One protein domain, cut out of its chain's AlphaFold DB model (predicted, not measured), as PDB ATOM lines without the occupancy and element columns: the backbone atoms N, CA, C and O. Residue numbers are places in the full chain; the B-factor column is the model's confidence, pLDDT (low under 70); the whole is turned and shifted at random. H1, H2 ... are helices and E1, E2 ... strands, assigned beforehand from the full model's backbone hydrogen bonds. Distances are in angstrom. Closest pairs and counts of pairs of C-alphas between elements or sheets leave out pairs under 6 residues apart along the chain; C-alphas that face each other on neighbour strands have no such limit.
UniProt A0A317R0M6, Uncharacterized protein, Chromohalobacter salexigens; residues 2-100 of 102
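Overview. This is residues 2 to 100 of the 102 residues of an uncharacterized protein of Chromohalobacter salexigens (UniProt A0A317R0M6). What is seen first in this model? A lone helix, H1, sticks out with residues 17 to 20 as a long free arm, leading to a body of two parts: the strand hairpin E1-E2, and a lobe in which the short parallel pair E3-E4 comes together with the helices H2, H3, H4 and H5. What is it built of? The printed part has 99 residues, with five named helices and four named strands in the order H1 E1 E2 E3 H2 E4 H3 H4 H5; the class is mixed, helices and strands, with one antiparallel sheet, E1-E2, and one parallel sheet, E3-E4. How large is it? It is extended, with a radius of gyration of the C-alphas of 20.5 A and spans of 69 by 37 by 24 A.

Arrangement. What comes first along the printed part? Residues 2 to 20, of which 2 to 16 belong to H1, stand free. E1, residues 24 to 29, and E2, residues 35 to 40, then form a hairpin, antiparallel at 150 degrees, with N 26 and O 38 2.9 A apart, within hydrogen-bond range. How is the second sheet made? E3, residues 45 to 47, H2, residues 50 to 59, and E4, residues 68 to 72, form a strand-helix-strand unit, two parallel neighbour strands with a helix between, and its crossover is right-handed. E3 and E4 stand at 18 degrees, with N 69 and O 45 2.9 A apart, within hydrogen-bond range. Where are the last helices? H3, residues 74 to 78, touches H2, the closest C-alphas being those of Gly 50 and Phe 75, 4.6 A apart. H4, residues 80 to 89, is near H2, with 8 pairs of C-alphas within 10 A, and H5, residues 91 to 95, is near E4, with 6 such pairs. Are the helices' backbones complete? In H3 and H4 every O i to N i+4 pair is within hydrogen-bond range, against 8 of 11 in H1, 3 of 6 in H2 and 0 of 1 in H5, where 2 of 2 O i to N i+3 pairs are.

Along the chain. Where does H1 run? It begins at C-alpha 2, (142.771, 153.716, 114.478), and is 22.6 A long. How long are other elements? E1 measures 16.5 A, E2 15.2 A, H2 15.7 A and H4 14.4 A. Where does H5 end? At C-alpha 95, (121.591, 183.091, 151.517).

Size, cuts and confidence. How far does it reach? The two C-alphas farthest apart, those of Leu 2 and Ala 78, are 69.0 A apart. Is it continuous and well predicted? The printed part has no cut and no long link; residues 2 to 21 have pLDDT under 70.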
ATOM      1  N   LEU A   2     144.106 154.320 114.293       50.09
ATOM      2  CA  LEU A   2     142.771 153.716 114.478       50.09
ATOM      3  C   LEU A   2     142.150 153.914 115.882       50.09
ATOM      4  O   LEU A   2     140.940 154.059 116.018       50.09
ATOM      5  N   THR A   3     142.974 154.024 116.926       48.81
ATOM      6  CA  THR A   3     142.547 154.311 118.312       48.81
ATOM      7  C   THR A   3     142.100 155.758 118.547       48.81
ATOM      8  O   THR A   3     141.411 156.028 119.528       48.81
ATOM      9  N   SER A   4     142.456 156.693 117.658       49.72
ATOM     10  CA  SER A   4     142.018 158.095 117.743       49.72
ATOM     11  C   SER A   4     140.613 158.295 117.168       49.72
ATOM     12  O   SER A   4     139.871 159.140 117.662       49.72
ATOM     13  N   LEU A   5     140.227 157.492 116.167       52.47
ATOM     14  CA  LEU A   5     138.890 157.537 115.562       52.47
ATOM     15  C   LEU A   5     137.804 157.030 116.522       52.47
ATOM     16  O   LEU A   5     136.723 157.608 116.578       52.47
ATOM     17  N   PHE A   6     138.101 156.009 117.333       53.19
ATOM     18  CA  PHE A   6     137.155 155.489 118.332       53.19
ATOM     19  C   PHE A   6     136.879 156.476 119.476       53.19
ATOM     20  O   PHE A   6     135.746 156.573 119.942       53.19
ATOM     21  N   LYS A   7     137.886 157.256 119.901       53.25
ATOM     22  CA  LYS A   7     137.708 158.311 120.917       53.25
ATOM     23  C   LYS A   7     136.873 159.482 120.390       53.25
ATOM     24  O   LYS A   7     136.046 160.014 121.123       53.25
ATOM     25  N   ALA A   8     137.055 159.845 119.118       53.47
ATOM     26  CA  ALA A   8     136.268 160.888 118.463       53.47
ATOM     27  C   ALA A   8     134.796 160.471 118.273       53.47
ATOM     28  O   ALA A   8     133.897 161.272 118.514       53.47
ATOM     29  N   ALA A   9     134.544 159.205 117.923       56.19
ATOM     30  CA  ALA A   9     133.190 158.669 117.791       56.19
ATOM     31  C   ALA A   9     132.447 158.588 119.139       56.19
ATOM     32  O   ALA A   9     131.270 158.926 119.208       56.19
ATOM     33  N   ALA A  10     133.132 158.214 120.228       55.81
ATOM     34  CA  ALA A  10     132.536 158.187 121.569       55.81
ATOM     35  C   ALA A  10     132.187 159.595 122.098       55.81
ATOM     36  O   ALA A  10     131.160 159.768 122.753       55.81
ATOM     37  N   GLY A  11     133.001 160.610 121.779       55.75
ATOM     38  CA  GLY A  11     132.723 162.004 122.138       55.75
ATOM     39  C   GLY A  11     131.511 162.597 121.409       55.75
ATOM     40  O   GLY A  11     130.725 163.310 122.022       55.75
ATOM     41  N   ALA A  12     131.317 162.249 120.130       56.94
ATOM     42  CA  ALA A  12     130.192 162.736 119.324       56.94
ATOM     43  C   ALA A  12     128.831 162.140 119.742       56.94
ATOM     44  O   ALA A  12     127.796 162.790 119.594       56.94
ATOM     45  N   VAL A  13     128.822 160.922 120.296       58.56
ATOM     46  CA  VAL A  13     127.598 160.280 120.809       58.56
ATOM     47  C   VAL A  13     127.176 160.874 122.159       58.56
ATOM     48  O   VAL A  13     125.982 161.058 122.384       58.56
ATOM     49  N   LEU A  14     128.122 161.258 123.028       57.25
ATOM     50  CA  LEU A  14     127.795 161.911 124.305       57.25
ATOM     51  C   LEU A  14     127.159 163.298 124.123       57.25
ATOM     52  O   LEU A  14     126.308 163.685 124.917       57.25
ATOM     53  N   THR A  15     127.528 164.037 123.074       59.31
ATOM     54  CA  THR A  15     126.945 165.359 122.789       59.31
ATOM     55  C   THR A  15     125.522 165.299 122.232       59.31
ATOM     56  O   THR A  15     124.783 166.266 122.380       59.31
ATOM     57  N   LEU A  16     125.108 164.180 121.623       56.44
ATOM     58  CA  LEU A  16     123.753 164.015 121.069       56.44
ATOM     59  C   LEU A  16     122.713 163.552 122.103       56.44
ATOM     60  O   LEU A  16     121.518 163.620 121.831       56.44
ATOM     61  N   ALA A  17     123.151 163.091 123.276       56.28
ATOM     62  CA  ALA A  17     122.272 162.669 124.367       56.28
ATOM     63  C   ALA A  17     121.881 163.819 125.314       56.28
ATOM     64  O   ALA A  17     121.145 163.597 126.273       56.28
ATOM     65  N   ALA A  18     122.341 165.046 125.052       58.50
ATOM     66  CA  ALA A  18     121.848 166.238 125.728       58.50
ATOM     67  C   ALA A  18     120.465 166.601 125.163       58.50
ATOM     68  O   ALA A  18     120.313 167.550 124.397       58.50
ATOM     69  N   THR A  19     119.447 165.812 125.507       59.53
ATOM     70  CA  THR A  19     118.057 166.242 125.366       59.53
ATOM     71  C   THR A  19     117.885 167.485 126.226       59.53
ATOM     72  O   THR A  19     117.848 167.396 127.452       59.53
ATOM     73  N   THR A  20     117.816 168.651 125.591       61.03
ATOM     74  CA  THR A  20     117.292 169.853 126.229       61.03
ATOM     75  C   THR A  20     115.870 169.520 126.658       61.03
ATOM     76  O   THR A  20     115.013 169.318 125.797       61.03
ATOM     77  N   ALA A  21     115.624 169.387 127.962       65.31
ATOM     78  CA  ALA A  21     114.265 169.388 128.477       65.31
ATOM     79  C   ALA A  21     113.670 170.745 128.087       65.31
ATOM     80  O   ALA A  21     114.076 171.778 128.616       65.31
ATOM     81  N   LEU A  22     112.827 170.757 127.055       70.50
ATOM     82  CA  LEU A  22     112.096 171.955 126.673       70.50
ATOM     83  C   LEU A  22     111.043 172.163 127.753       70.50
ATOM     84  O   LEU A  22     110.249 171.254 127.998       70.50
ATOM     85  N   ALA A  23     111.081 173.315 128.418       78.44
ATOM     86  CA  ALA A  23     110.023 173.678 129.341       78.44
ATOM     87  C   ALA A  23     108.701 173.765 128.562       78.44
ATOM     88  O   ALA A  23     108.658 174.334 127.468       78.44
ATOM     89  N   GLU A  24     107.652 173.139 129.087       89.56
ATOM     90  CA  GLU A  24     106.317 173.155 128.491       89.56
ATOM     91  C   GLU A  24     105.530 174.329 129.074       89.56
ATOM     92  O   GLU A  24     105.491 174.510 130.292       89.56
ATOM     93  N   GLU A  25     104.884 175.121 128.217       94.81
ATOM     94  CA  GLU A  25     103.974 176.167 128.680       94.81
ATOM     95  C   GLU A  25     102.714 175.535 129.279       94.81
ATOM     96  O   GLU A  25     101.950 174.847 128.598       94.81
ATOM     97  N   ILE A  26     102.449 175.826 130.551       95.81
ATOM     98  CA  ILE A  26     101.205 175.451 131.223       95.81
ATOM     99  C   ILE A  26     100.405 176.700 131.567       95.81
ATOM    100  O   ILE A  26     100.966 177.733 131.918       95.81
ATOM    101  N   THR A  27      99.075 176.608 131.502       97.44
ATOM    102  CA  THR A  27      98.176 177.680 131.950       97.44
ATOM    103  C   THR A  27      97.405 177.234 133.183       97.44
ATOM    104  O   THR A  27      96.767 176.183 133.180       97.44
ATOM    105  N   VAL A  28      97.441 178.055 134.228       96.81
ATOM    106  CA  VAL A  28      96.739 177.850 135.498       96.81
ATOM    107  C   VAL A  28      95.796 179.013 135.777       96.81
ATOM    108  O   VAL A  28      96.116 180.169 135.511       96.81
ATOM    109  N   THR A  29      94.627 178.708 136.339       98.38
ATOM    110  CA  THR A  29      93.735 179.726 136.901       98.38
ATOM    111  C   THR A  29      94.118 179.973 138.357       98.38
ATOM    112  O   THR A  29      94.097 179.045 139.164       98.38
ATOM    113  N   ASP A  30      94.476 181.207 138.705       96.94
ATOM    114  CA  ASP A  30      94.846 181.543 140.079       96.94
ATOM    115  C   ASP A  30      93.637 181.845 140.980       96.94
ATOM    116  O   ASP A  30      92.484 181.885 140.546       96.94
ATOM    117  N   VAL A  31      93.907 182.090 142.264       95.88
ATOM    118  CA  VAL A  31      92.872 182.377 143.273       95.88
ATOM    119  C   VAL A  31      92.084 183.667 143.009       95.88
ATOM    120  O   VAL A  31      91.004 183.842 143.566       95.88
ATOM    121  N   ALA A  32      92.600 184.570 142.171       98.06
ATOM    122  CA  ALA A  32      91.917 185.789 141.741       98.06
ATOM    123  C   ALA A  32      91.160 185.599 140.410       98.06
ATOM    124  O   ALA A  32      90.616 186.564 139.872       98.06
ATOM    125  N   GLY A  33      91.124 184.375 139.870       98.38
ATOM    126  CA  GLY A  33      90.460 184.036 138.612       98.38
ATOM    127  C   GLY A  33      91.244 184.433 137.360       98.38
ATOM    128  O   GLY A  33      90.679 184.426 136.266       98.38
ATOM    129  N   ARG A  34      92.525 184.804 137.481       98.69
ATOM    130  CA  ARG A  34      93.362 185.143 136.321       98.69
ATOM    131  C   ARG A  34      93.873 183.868 135.663       98.69
ATOM    132  O   ARG A  34      94.222 182.919 136.355       98.69
ATOM    133  N   GLN A  35      93.972 183.876 134.336       98.50
ATOM    134  CA  GLN A  35      94.683 182.851 133.571       98.50
ATOM    135  C   GLN A  35      96.162 183.243 133.513       98.50
ATOM    136  O   GLN A  35      96.490 184.300 132.975       98.50
ATOM    137  N   VAL A  36      97.040 182.420 134.081       97.88
ATOM    138  CA  VAL A  36      98.483 182.669 134.157       97.88
ATOM    139  C   VAL A  36      99.210 181.547 133.431       97.88
ATOM    140  O   VAL A  36      99.035 180.380 133.777       97.88
ATOM    141  N   THR A  37     100.017 181.903 132.435       97.06
ATOM    142  CA  THR A  37     100.848 180.957 131.681       97.06
ATOM    143  C   THR A  37     102.285 181.023 132.185       97.06
ATOM    144  O   THR A  37     102.820 182.118 132.365       97.06
ATOM    145  N   VAL A  38     102.889 179.865 132.446       94.94
ATOM    146  CA  VAL A  38     104.273 179.731 132.919       94.94
ATOM    147  C   VAL A  38     104.972 178.574 132.216       94.94
ATOM    148  O   VAL A  38     104.329 177.591 131.853       94.94
ATOM    149  N   ASP A  39     106.291 178.678 132.087       94.12
ATOM    150  CA  ASP A  39     107.153 177.580 131.654       94.12
ATOM    151  C   ASP A  39     107.320 176.565 132.796       94.12
ATOM    152  O   ASP A  39     107.690 176.938 133.914       94.12
ATOM    153  N   ALA A  40     107.044 175.285 132.532       92.19
ATOM    154  CA  ALA A  40     107.165 174.196 133.498       92.19
ATOM    155  C   ALA A  40     108.243 173.166 133.091       92.19
ATOM    156  O   ALA A  40     108.346 172.826 131.910       92.19
ATOM    157  N   PRO A  41     109.005 172.600 134.051       92.31
ATOM    158  CA  PRO A  41     108.949 172.874 135.490       92.31
ATOM    159  C   PRO A  41     109.502 174.265 135.849       92.31
ATOM    160  O   PRO A  41     110.365 174.804 135.164       92.31
ATOM    161  N   VAL A  42     108.989 174.853 136.934       91.94
ATOM    162  CA  VAL A  42     109.450 176.164 137.415       91.94
ATOM    163  C   VAL A  42     110.712 175.980 138.252       91.94
ATOM    164  O   VAL A  42     110.634 175.537 139.394       91.94
ATOM    165  N   ASP A  43     111.858 176.393 137.711       92.75
ATOM    166  CA  ASP A  43     113.146 176.269 138.409       92.75
ATOM    167  C   ASP A  43     113.494 177.470 139.303       92.75
ATOM    168  O   ASP A  43     114.388 177.384 140.146       92.75
ATOM    169  N   ARG A  44     112.835 178.621 139.101       96.00
ATOM    170  CA  ARG A  44     113.142 179.886 139.790       96.00
ATOM    171  C   ARG A  44     111.866 180.578 140.258       96.00
ATOM    172  O   ARG A  44     111.137 181.163 139.460       96.00
ATOM    173  N   LEU A  45     111.638 180.551 141.563       95.62
ATOM    174  CA  LEU A  45     110.469 181.094 142.245       95.62
ATOM    175  C   LEU A  45     110.849 182.300 143.108       95.62
ATOM    176  O   LEU A  45     111.822 182.260 143.861       95.62
ATOM    177  N   ILE A  46     110.037 183.355 143.042       96.62
ATOM    178  CA  ILE A  46     110.067 184.453 144.010       96.62
ATOM    179  C   ILE A  46     108.832 184.341 144.898       96.62
ATOM    180  O   ILE A  46     107.710 184.327 144.393       96.62
ATOM    181  N   LEU A  47     109.032 184.301 146.216       96.25
ATOM    182  CA  LEU A  47     107.928 184.346 147.171       96.25
ATOM    183  C   LEU A  47     107.520 185.795 147.422       96.25
ATOM    184  O   LEU A  47     108.313 186.604 147.907       96.25
ATOM    185  N   GLY A  48     106.269 186.121 147.097       95.06
ATOM    186  CA  GLY A  48     105.722 187.459 147.321       95.06
ATOM    187  C   GLY A  48     105.695 187.831 148.804       95.06
ATOM    188  O   GLY A  48     105.867 188.997 149.137       95.06
ATOM    189  N   GLU A  49     105.541 186.836 149.676       94.44
ATOM    190  CA  GLU A  49     105.629 186.937 151.133       94.44
ATOM    191  C   GLU A  49     106.510 185.795 151.645       94.44
ATOM    192  O   GLU A  49     106.323 184.643 151.251       94.44
ATOM    193  N   GLY A  50     107.441 186.074 152.552       94.81
ATOM    194  CA  GLY A  50     108.330 185.068 153.122       94.81
ATOM    195  C   GLY A  50     107.568 183.951 153.842       94.81
ATOM    196  O   GLY A  50     107.957 182.790 153.757       94.81
ATOM    197  N   ARG A  51     106.426 184.260 154.476       95.38
ATOM    198  CA  ARG A  51     105.575 183.266 155.168       95.38
ATOM    199  C   ARG A  51     104.889 182.269 154.228       95.38
ATOM    200  O   ARG A  51     104.398 181.242 154.690       95.38
ATOM    201  N   GLN A  52     104.906 182.494 152.911       96.25
ATOM    202  CA  GLN A  52     104.472 181.478 151.941       96.25
ATOM    203  C   GLN A  52     105.369 180.232 151.958       96.25
ATOM    204  O   GLN A  52     104.961 179.188 151.449       96.25
ATOM    205  N   ILE A  53     106.539 180.293 152.608       97.12
ATOM    206  CA  ILE A  53     107.402 179.129 152.821       97.12
ATOM    207  C   ILE A  53     106.686 177.966 153.518       97.12
ATOM    208  O   ILE A  53     107.021 176.815 153.263       97.12
ATOM    209  N   TYR A  54     105.650 178.227 154.322       97.12
ATOM    210  CA  TYR A  54     104.847 177.165 154.929       97.12
ATOM    211  C   TYR A  54     104.166 176.263 153.897       97.12
ATOM    212  O   TYR A  54     104.078 175.054 154.104       97.12
ATOM    213  N   LEU A  55     103.717 176.829 152.772       96.44
ATOM    214  CA  LEU A  55     103.114 176.053 151.692       96.44
ATOM    215  C   LEU A  55     104.157 175.151 151.029       96.44
ATOM    216  O   LEU A  55     103.901 173.966 150.831       96.44
ATOM    217  N   LEU A  56     105.346 175.683 150.738       96.56
ATOM    218  CA  LEU A  56     106.433 174.878 150.179       96.56
ATOM    219  C   LEU A  56     106.907 173.812 151.167       96.56
ATOM    220  O   LEU A  56     107.107 172.678 150.761       96.56
ATOM    221  N   GLY A  57     106.983 174.120 152.464       96.44
ATOM    222  CA  GLY A  57     107.271 173.141 153.515       96.44
ATOM    223  C   GLY A  57     106.257 171.996 153.578       96.44
ATOM    224  O   GLY A  57     106.620 170.880 153.940       96.44
ATOM    225  N   ALA A  58     105.001 172.237 153.192       97.19
ATOM    226  CA  ALA A  58     103.982 171.196 153.102       97.19
ATOM    227  C   ALA A  58     104.070 170.374 151.802       97.19
ATOM    228  O   ALA A  58     103.818 169.171 151.829       97.19
ATOM    229  N   LEU A  59     104.412 171.002 150.670       96.00
ATOM    230  CA  LEU A  59     104.494 170.339 149.357       96.00
ATOM    231  C   LEU A  59     105.837 169.625 149.122       96.00
ATOM    232  O   LEU A  59     105.879 168.594 148.458       96.00
ATOM    233  N   GLN A  60     106.921 170.182 149.656       95.44
ATOM    234  CA  GLN A  60     108.317 169.776 149.478       95.44
ATOM    235  C   GLN A  60     109.033 169.798 150.844       95.44
ATOM    236  O   GLN A  60     109.886 170.647 151.093       95.44
ATOM    237  N   PRO A  61     108.693 168.886 151.772       96.06
ATOM    238  CA  PRO A  61     109.132 168.958 153.174       96.06
ATOM    239  C   PRO A  61     110.645 168.824 153.392       96.06
ATOM    240  O   PRO A  61     111.156 169.240 154.440       96.06
ATOM    241  N   GLU A  62     111.350 168.243 152.421       97.31
ATOM    242  CA  GLU A  62     112.799 168.028 152.467       97.31
ATOM    243  C   GLU A  62     113.586 169.130 151.754       97.31
ATOM    244  O   GLU A  62     114.714 169.414 152.147       97.31
ATOM    245  N   THR A  63     113.002 169.764 150.735       97.19
ATOM    246  CA  THR A  63     113.688 170.754 149.893       97.19
ATOM    247  C   THR A  63     112.845 172.016 149.630       97.19
ATOM    248  O   THR A  63     112.800 172.511 148.507       97.19
ATOM    249  N   PRO A  64     112.207 172.628 150.651       97.31
ATOM    250  CA  PRO A  64     111.232 173.704 150.437       97.31
ATOM    251  C   PRO A  64     111.835 175.000 149.875       97.31
ATOM    252  O   PRO A  64     111.096 175.894 149.467       97.31
ATOM    253  N   PHE A  65     113.166 175.120 149.866       97.31
ATOM    254  CA  PHE A  65     113.905 176.273 149.349       97.31
ATOM    255  C   PHE A  65     114.590 176.018 147.998       97.31
ATOM    256  O   PHE A  65     115.191 176.946 147.463       97.31
ATOM    257  N   GLU A  66     114.504 174.808 147.432       96.62
ATOM    258  CA  GLU A  66     115.288 174.377 146.257       96.62
ATOM    259  C   GLU A  66     115.193 175.335 145.065       96.62
ATOM    260  O   GLU A  66     116.202 175.674 144.451       96.62
ATOM    261  N   HIS A  67     113.987 175.833 144.793       96.56
ATOM    262  CA  HIS A  67     113.715 176.732 143.672       96.56
ATOM    263  C   HIS A  67     113.524 178.195 144.094       96.56
ATOM    264  O   HIS A  67     113.241 179.046 143.251       96.56
ATOM    265  N   VAL A  68     113.651 178.527 145.384       97.50
ATOM    266  CA  VAL A  68     113.389 179.884 145.886       97.50
ATOM    267  C   VAL A  68     114.614 180.766 145.654       97.50
ATOM    268  O   VAL A  68     115.635 180.640 146.323       97.50
ATOM    269  N   VAL A  69     114.502 181.707 144.715       97.75
ATOM    270  CA  VAL A  69     115.599 182.618 144.336       97.75
ATOM    271  C   VAL A  69     115.478 184.011 144.951       97.75
ATOM    272  O   VAL A  69     116.370 184.841 144.786       97.75
ATOM    273  N   GLY A  70     114.373 184.283 145.639       97.25
ATOM    274  CA  GLY A  70     114.126 185.546 146.318       97.25
ATOM    275  C   GLY A  70     112.802 185.531 147.066       97.25
ATOM    276  O   GLY A  70     111.895 184.766 146.740       97.25
ATOM    277  N   TRP A  71     112.686 186.383 148.076       96.69
ATOM    278  CA  TRP A  71     111.501 186.444 148.928       96.69
ATOM    279  C   TRP A  71     111.420 187.742 149.729       96.69
ATOM    280  O   TRP A  71     112.411 188.455 149.890       96.69
ATOM    281  N   ARG A  72     110.231 188.062 150.230       95.38
ATOM    282  CA  ARG A  72     110.039 189.207 151.123       95.38
ATOM    283  C   ARG A  72     110.579 188.908 152.526       95.38
ATOM    284  O   ARG A  72     110.524 187.776 153.003       95.38
ATOM    285  N   GLU A  73     111.098 189.936 153.194       93.88
ATOM    286  CA  GLU A  73     111.730 189.819 154.522       93.88
ATOM    287  C   GLU A  73     110.735 189.562 155.679       93.88
ATOM    288  O   GLU A  73     111.145 189.259 156.806       93.88
ATOM    289  N   ASP A  74     109.426 189.604 155.401       94.44
ATOM    290  CA  ASP A  74     108.359 189.551 156.404       94.44
ATOM    291  C   ASP A  74     108.350 188.259 157.228       94.44
ATOM    292  O   ASP A  74     107.819 188.266 158.333       94.44
ATOM    293  N   PHE A  75     108.970 187.162 156.775       94.88
ATOM    294  CA  PHE A  75     109.051 185.952 157.600       94.88
ATOM    295  C   PHE A  75     109.860 186.177 158.880       94.88
ATOM    296  O   PHE A  75     109.382 185.894 159.974       94.88
ATOM    297  N   SER A  76     111.056 186.758 158.753       93.75
ATOM    298  CA  SER A  76     111.918 187.049 159.906       93.75
ATOM    299  C   SER A  76     111.339 188.126 160.825       93.75
ATOM    300  O   SER A  76     111.612 188.131 162.024       93.75
ATOM    301  N   GLN A  77     110.533 189.032 160.266       93.75
ATOM    302  CA  GLN A  77     109.984 190.181 160.981       93.75
ATOM    303  C   GLN A  77     108.651 189.853 161.667       93.75
ATOM    304  O   GLN A  77     108.403 190.328 162.773       93.75
ATOM    305  N   ALA A  78     107.794 189.057 161.023       94.44
ATOM    306  CA  ALA A  78     106.466 188.714 161.524       94.44
ATOM    307  C   ALA A  78     106.436 187.399 162.317       94.44
ATOM    308  O   ALA A  78     105.544 187.227 163.144       94.44
ATOM    309  N   ASP A  79     107.371 186.475 162.071       96.06
ATOM    310  CA  ASP A  79     107.403 185.156 162.715       96.06
ATOM    311  C   ASP A  79     108.846 184.694 163.028       96.06
ATOM    312  O   ASP A  79     109.356 183.726 162.449       96.06
ATOM    313  N   PRO A  80     109.550 185.412 163.924       96.62
ATOM    314  CA  PRO A  80     110.967 185.175 164.204       96.62
ATOM    315  C   PRO A  80     111.253 183.786 164.792       96.62
ATOM    316  O   PRO A  80     112.316 183.220 164.525       96.62
ATOM    317  N   ASP A  81     110.315 183.217 165.555       98.25
ATOM    318  CA  ASP A  81     110.478 181.896 166.170       98.25
ATOM    319  C   ASP A  81     110.487 180.795 165.106       98.25
ATOM    320  O   ASP A  81     111.397 179.959 165.073       98.25
ATOM    321  N   ASN A  82     109.526 180.820 164.175       97.75
ATOM    322  CA  ASN A  82     109.532 179.873 163.067       97.75
ATOM    323  C   ASN A  82     110.663 180.154 162.083       97.75
ATOM    324  O   ASN A  82     111.253 179.203 161.576       97.75
ATOM    325  N   TYR A  83     111.031 181.419 161.849       97.38
ATOM    326  CA  TYR A  83     112.218 181.738 161.059       97.38
ATOM    327  C   TYR A  83     113.462 181.061 161.644       97.38
ATOM    328  O   TYR A  83     114.207 180.410 160.914       97.38
ATOM    329  N   ALA A  84     113.668 181.147 162.963       98.38
ATOM    330  CA  ALA A  84     114.783 180.491 163.639       98.38
ATOM    331  C   ALA A  84     114.717 178.958 163.521       98.38
ATOM    332  O   ALA A  84     115.742 178.319 163.270       98.38
ATOM    333  N   ALA A  85     113.524 178.369 163.650       98.06
ATOM    334  CA  ALA A  85     113.322 176.927 163.510       98.06
ATOM    335  C   ALA A  85     113.631 176.436 162.083       98.06
ATOM    336  O   ALA A  85     114.357 175.456 161.903       98.06
ATOM    337  N   TYR A  86     113.146 177.151 161.065       97.94
ATOM    338  CA  TYR A  86     113.462 176.875 159.664       97.94
ATOM    339  C   TYR A  86     114.952 177.057 159.396       97.94
ATOM    340  O   TYR A  86     115.566 176.179 158.808       97.94
ATOM    341  N   ALA A  87     115.565 178.126 159.902       97.75
ATOM    342  CA  ALA A  87     116.984 178.421 159.724       97.75
ATOM    343  C   ALA A  87     117.918 177.388 160.366       97.75
ATOM    344  O   ALA A  87     119.075 177.270 159.953       97.75
ATOM    345  N   ALA A  88     117.443 176.673 161.387       98.38
ATOM    346  CA  ALA A  88     118.160 175.553 161.981       98.38
ATOM    347  C   ALA A  88     118.093 174.293 161.103       98.38
ATOM    348  O   ALA A  88     119.075 173.555 161.038       98.38
ATOM    349  N   LYS A  89     116.962 174.054 160.423       97.94
ATOM    350  CA  LYS A  89     116.765 172.892 159.538       97.94
ATOM    351  C   LYS A  89     117.321 173.117 158.123       97.94
ATOM    352  O   LYS A  89     117.893 172.196 157.553       97.94
ATOM    353  N   PHE A  90     117.182 174.330 157.598       97.88
ATOM    354  CA  PHE A  90     117.477 174.739 156.223       97.88
ATOM    355  C   PHE A  90     118.393 175.974 156.221       97.88
ATOM    356  O   PHE A  90     117.951 177.094 155.943       97.88
ATOM    357  N   PRO A  91     119.672 175.833 156.609       97.31
ATOM    358  CA  PRO A  91     120.591 176.966 156.730       97.31
ATOM    359  C   PRO A  91     120.795 177.746 155.418       97.31
ATOM    360  O   PRO A  91     121.139 178.931 155.467       97.31
ATOM    361  N   GLU A  92     120.563 177.120 154.262       95.44
ATOM    362  CA  GLU A  92     120.619 177.723 152.928       95.44
ATOM    363  C   GLU A  92     119.659 178.904 152.756       95.44
ATOM    364  O   GLU A  92     119.988 179.853 152.043       95.44
ATOM    365  N   MET A  93     118.535 178.932 153.483       95.75
ATOM    366  CA  MET A  93     117.548 180.014 153.382       95.75
ATOM    367  C   MET A  93     118.138 181.394 153.706       95.75
ATOM    368  O   MET A  93     117.670 182.412 153.206       95.75
ATOM    369  N   LYS A  94     119.195 181.444 154.531       95.62
ATOM    370  CA  LYS A  94     119.868 182.692 154.926       95.62
ATOM    371  C   LYS A  94     120.631 183.349 153.776       95.62
ATOM    372  O   LYS A  94     121.027 184.502 153.897       95.62
ATOM    373  N   GLN A  95     120.882 182.606 152.699       96.50
ATOM    374  CA  GLN A  95     121.591 183.091 151.517       96.50
ATOM    375  C   GLN A  95     120.629 183.619 150.444       96.50
ATOM    376  O   GLN A  95     121.079 184.231 149.478       96.50
ATOM    377  N   ILE A  96     119.320 183.398 150.608       96.75
ATOM    378  CA  ILE A  96     118.308 183.823 149.644       96.75
ATOM    379  C   ILE A  96     118.143 185.346 149.738       96.75
ATOM    380  O   ILE A  96     117.801 185.851 150.814       96.75
ATOM    381  N   PRO A  97     118.345 186.090 148.634       96.69
ATOM    382  CA  PRO A  97     118.167 187.535 148.620       96.69
ATOM    383  C   PRO A  97     116.761 187.937 149.065       96.69
ATOM    384  O   PRO A  97     115.761 187.428 148.552       96.69
ATOM    385  N   THR A  98     116.687 188.883 149.997       94.94
ATOM    386  CA  THR A  98     115.424 189.468 150.441       94.94
ATOM    387  C   THR A  98     115.118 190.765 149.700       94.94
ATOM    388  O   THR A  98     116.011 191.466 149.219       94.94
ATOM    389  N   PHE A  99     113.835 191.106 149.623       92.62
ATOM    390  CA  PHE A  99     113.385 192.451 149.278       92.62
ATOM    391  C   PHE A  99     112.416 192.983 150.338       92.62
ATOM    392  O   PHE A  99     111.724 192.223 151.020       92.62
ATOM    393  N   GLY A 100     112.407 194.307 150.497       80.88
ATOM    394  CA  GLY A 100     111.594 194.989 151.501       80.88
ATOM    395  C   GLY A 100     110.102 195.009 151.163       80.88
ATOM    396  O   GLY A 100     109.694 194.832 150.014       80.88
TER     397      GLY A 100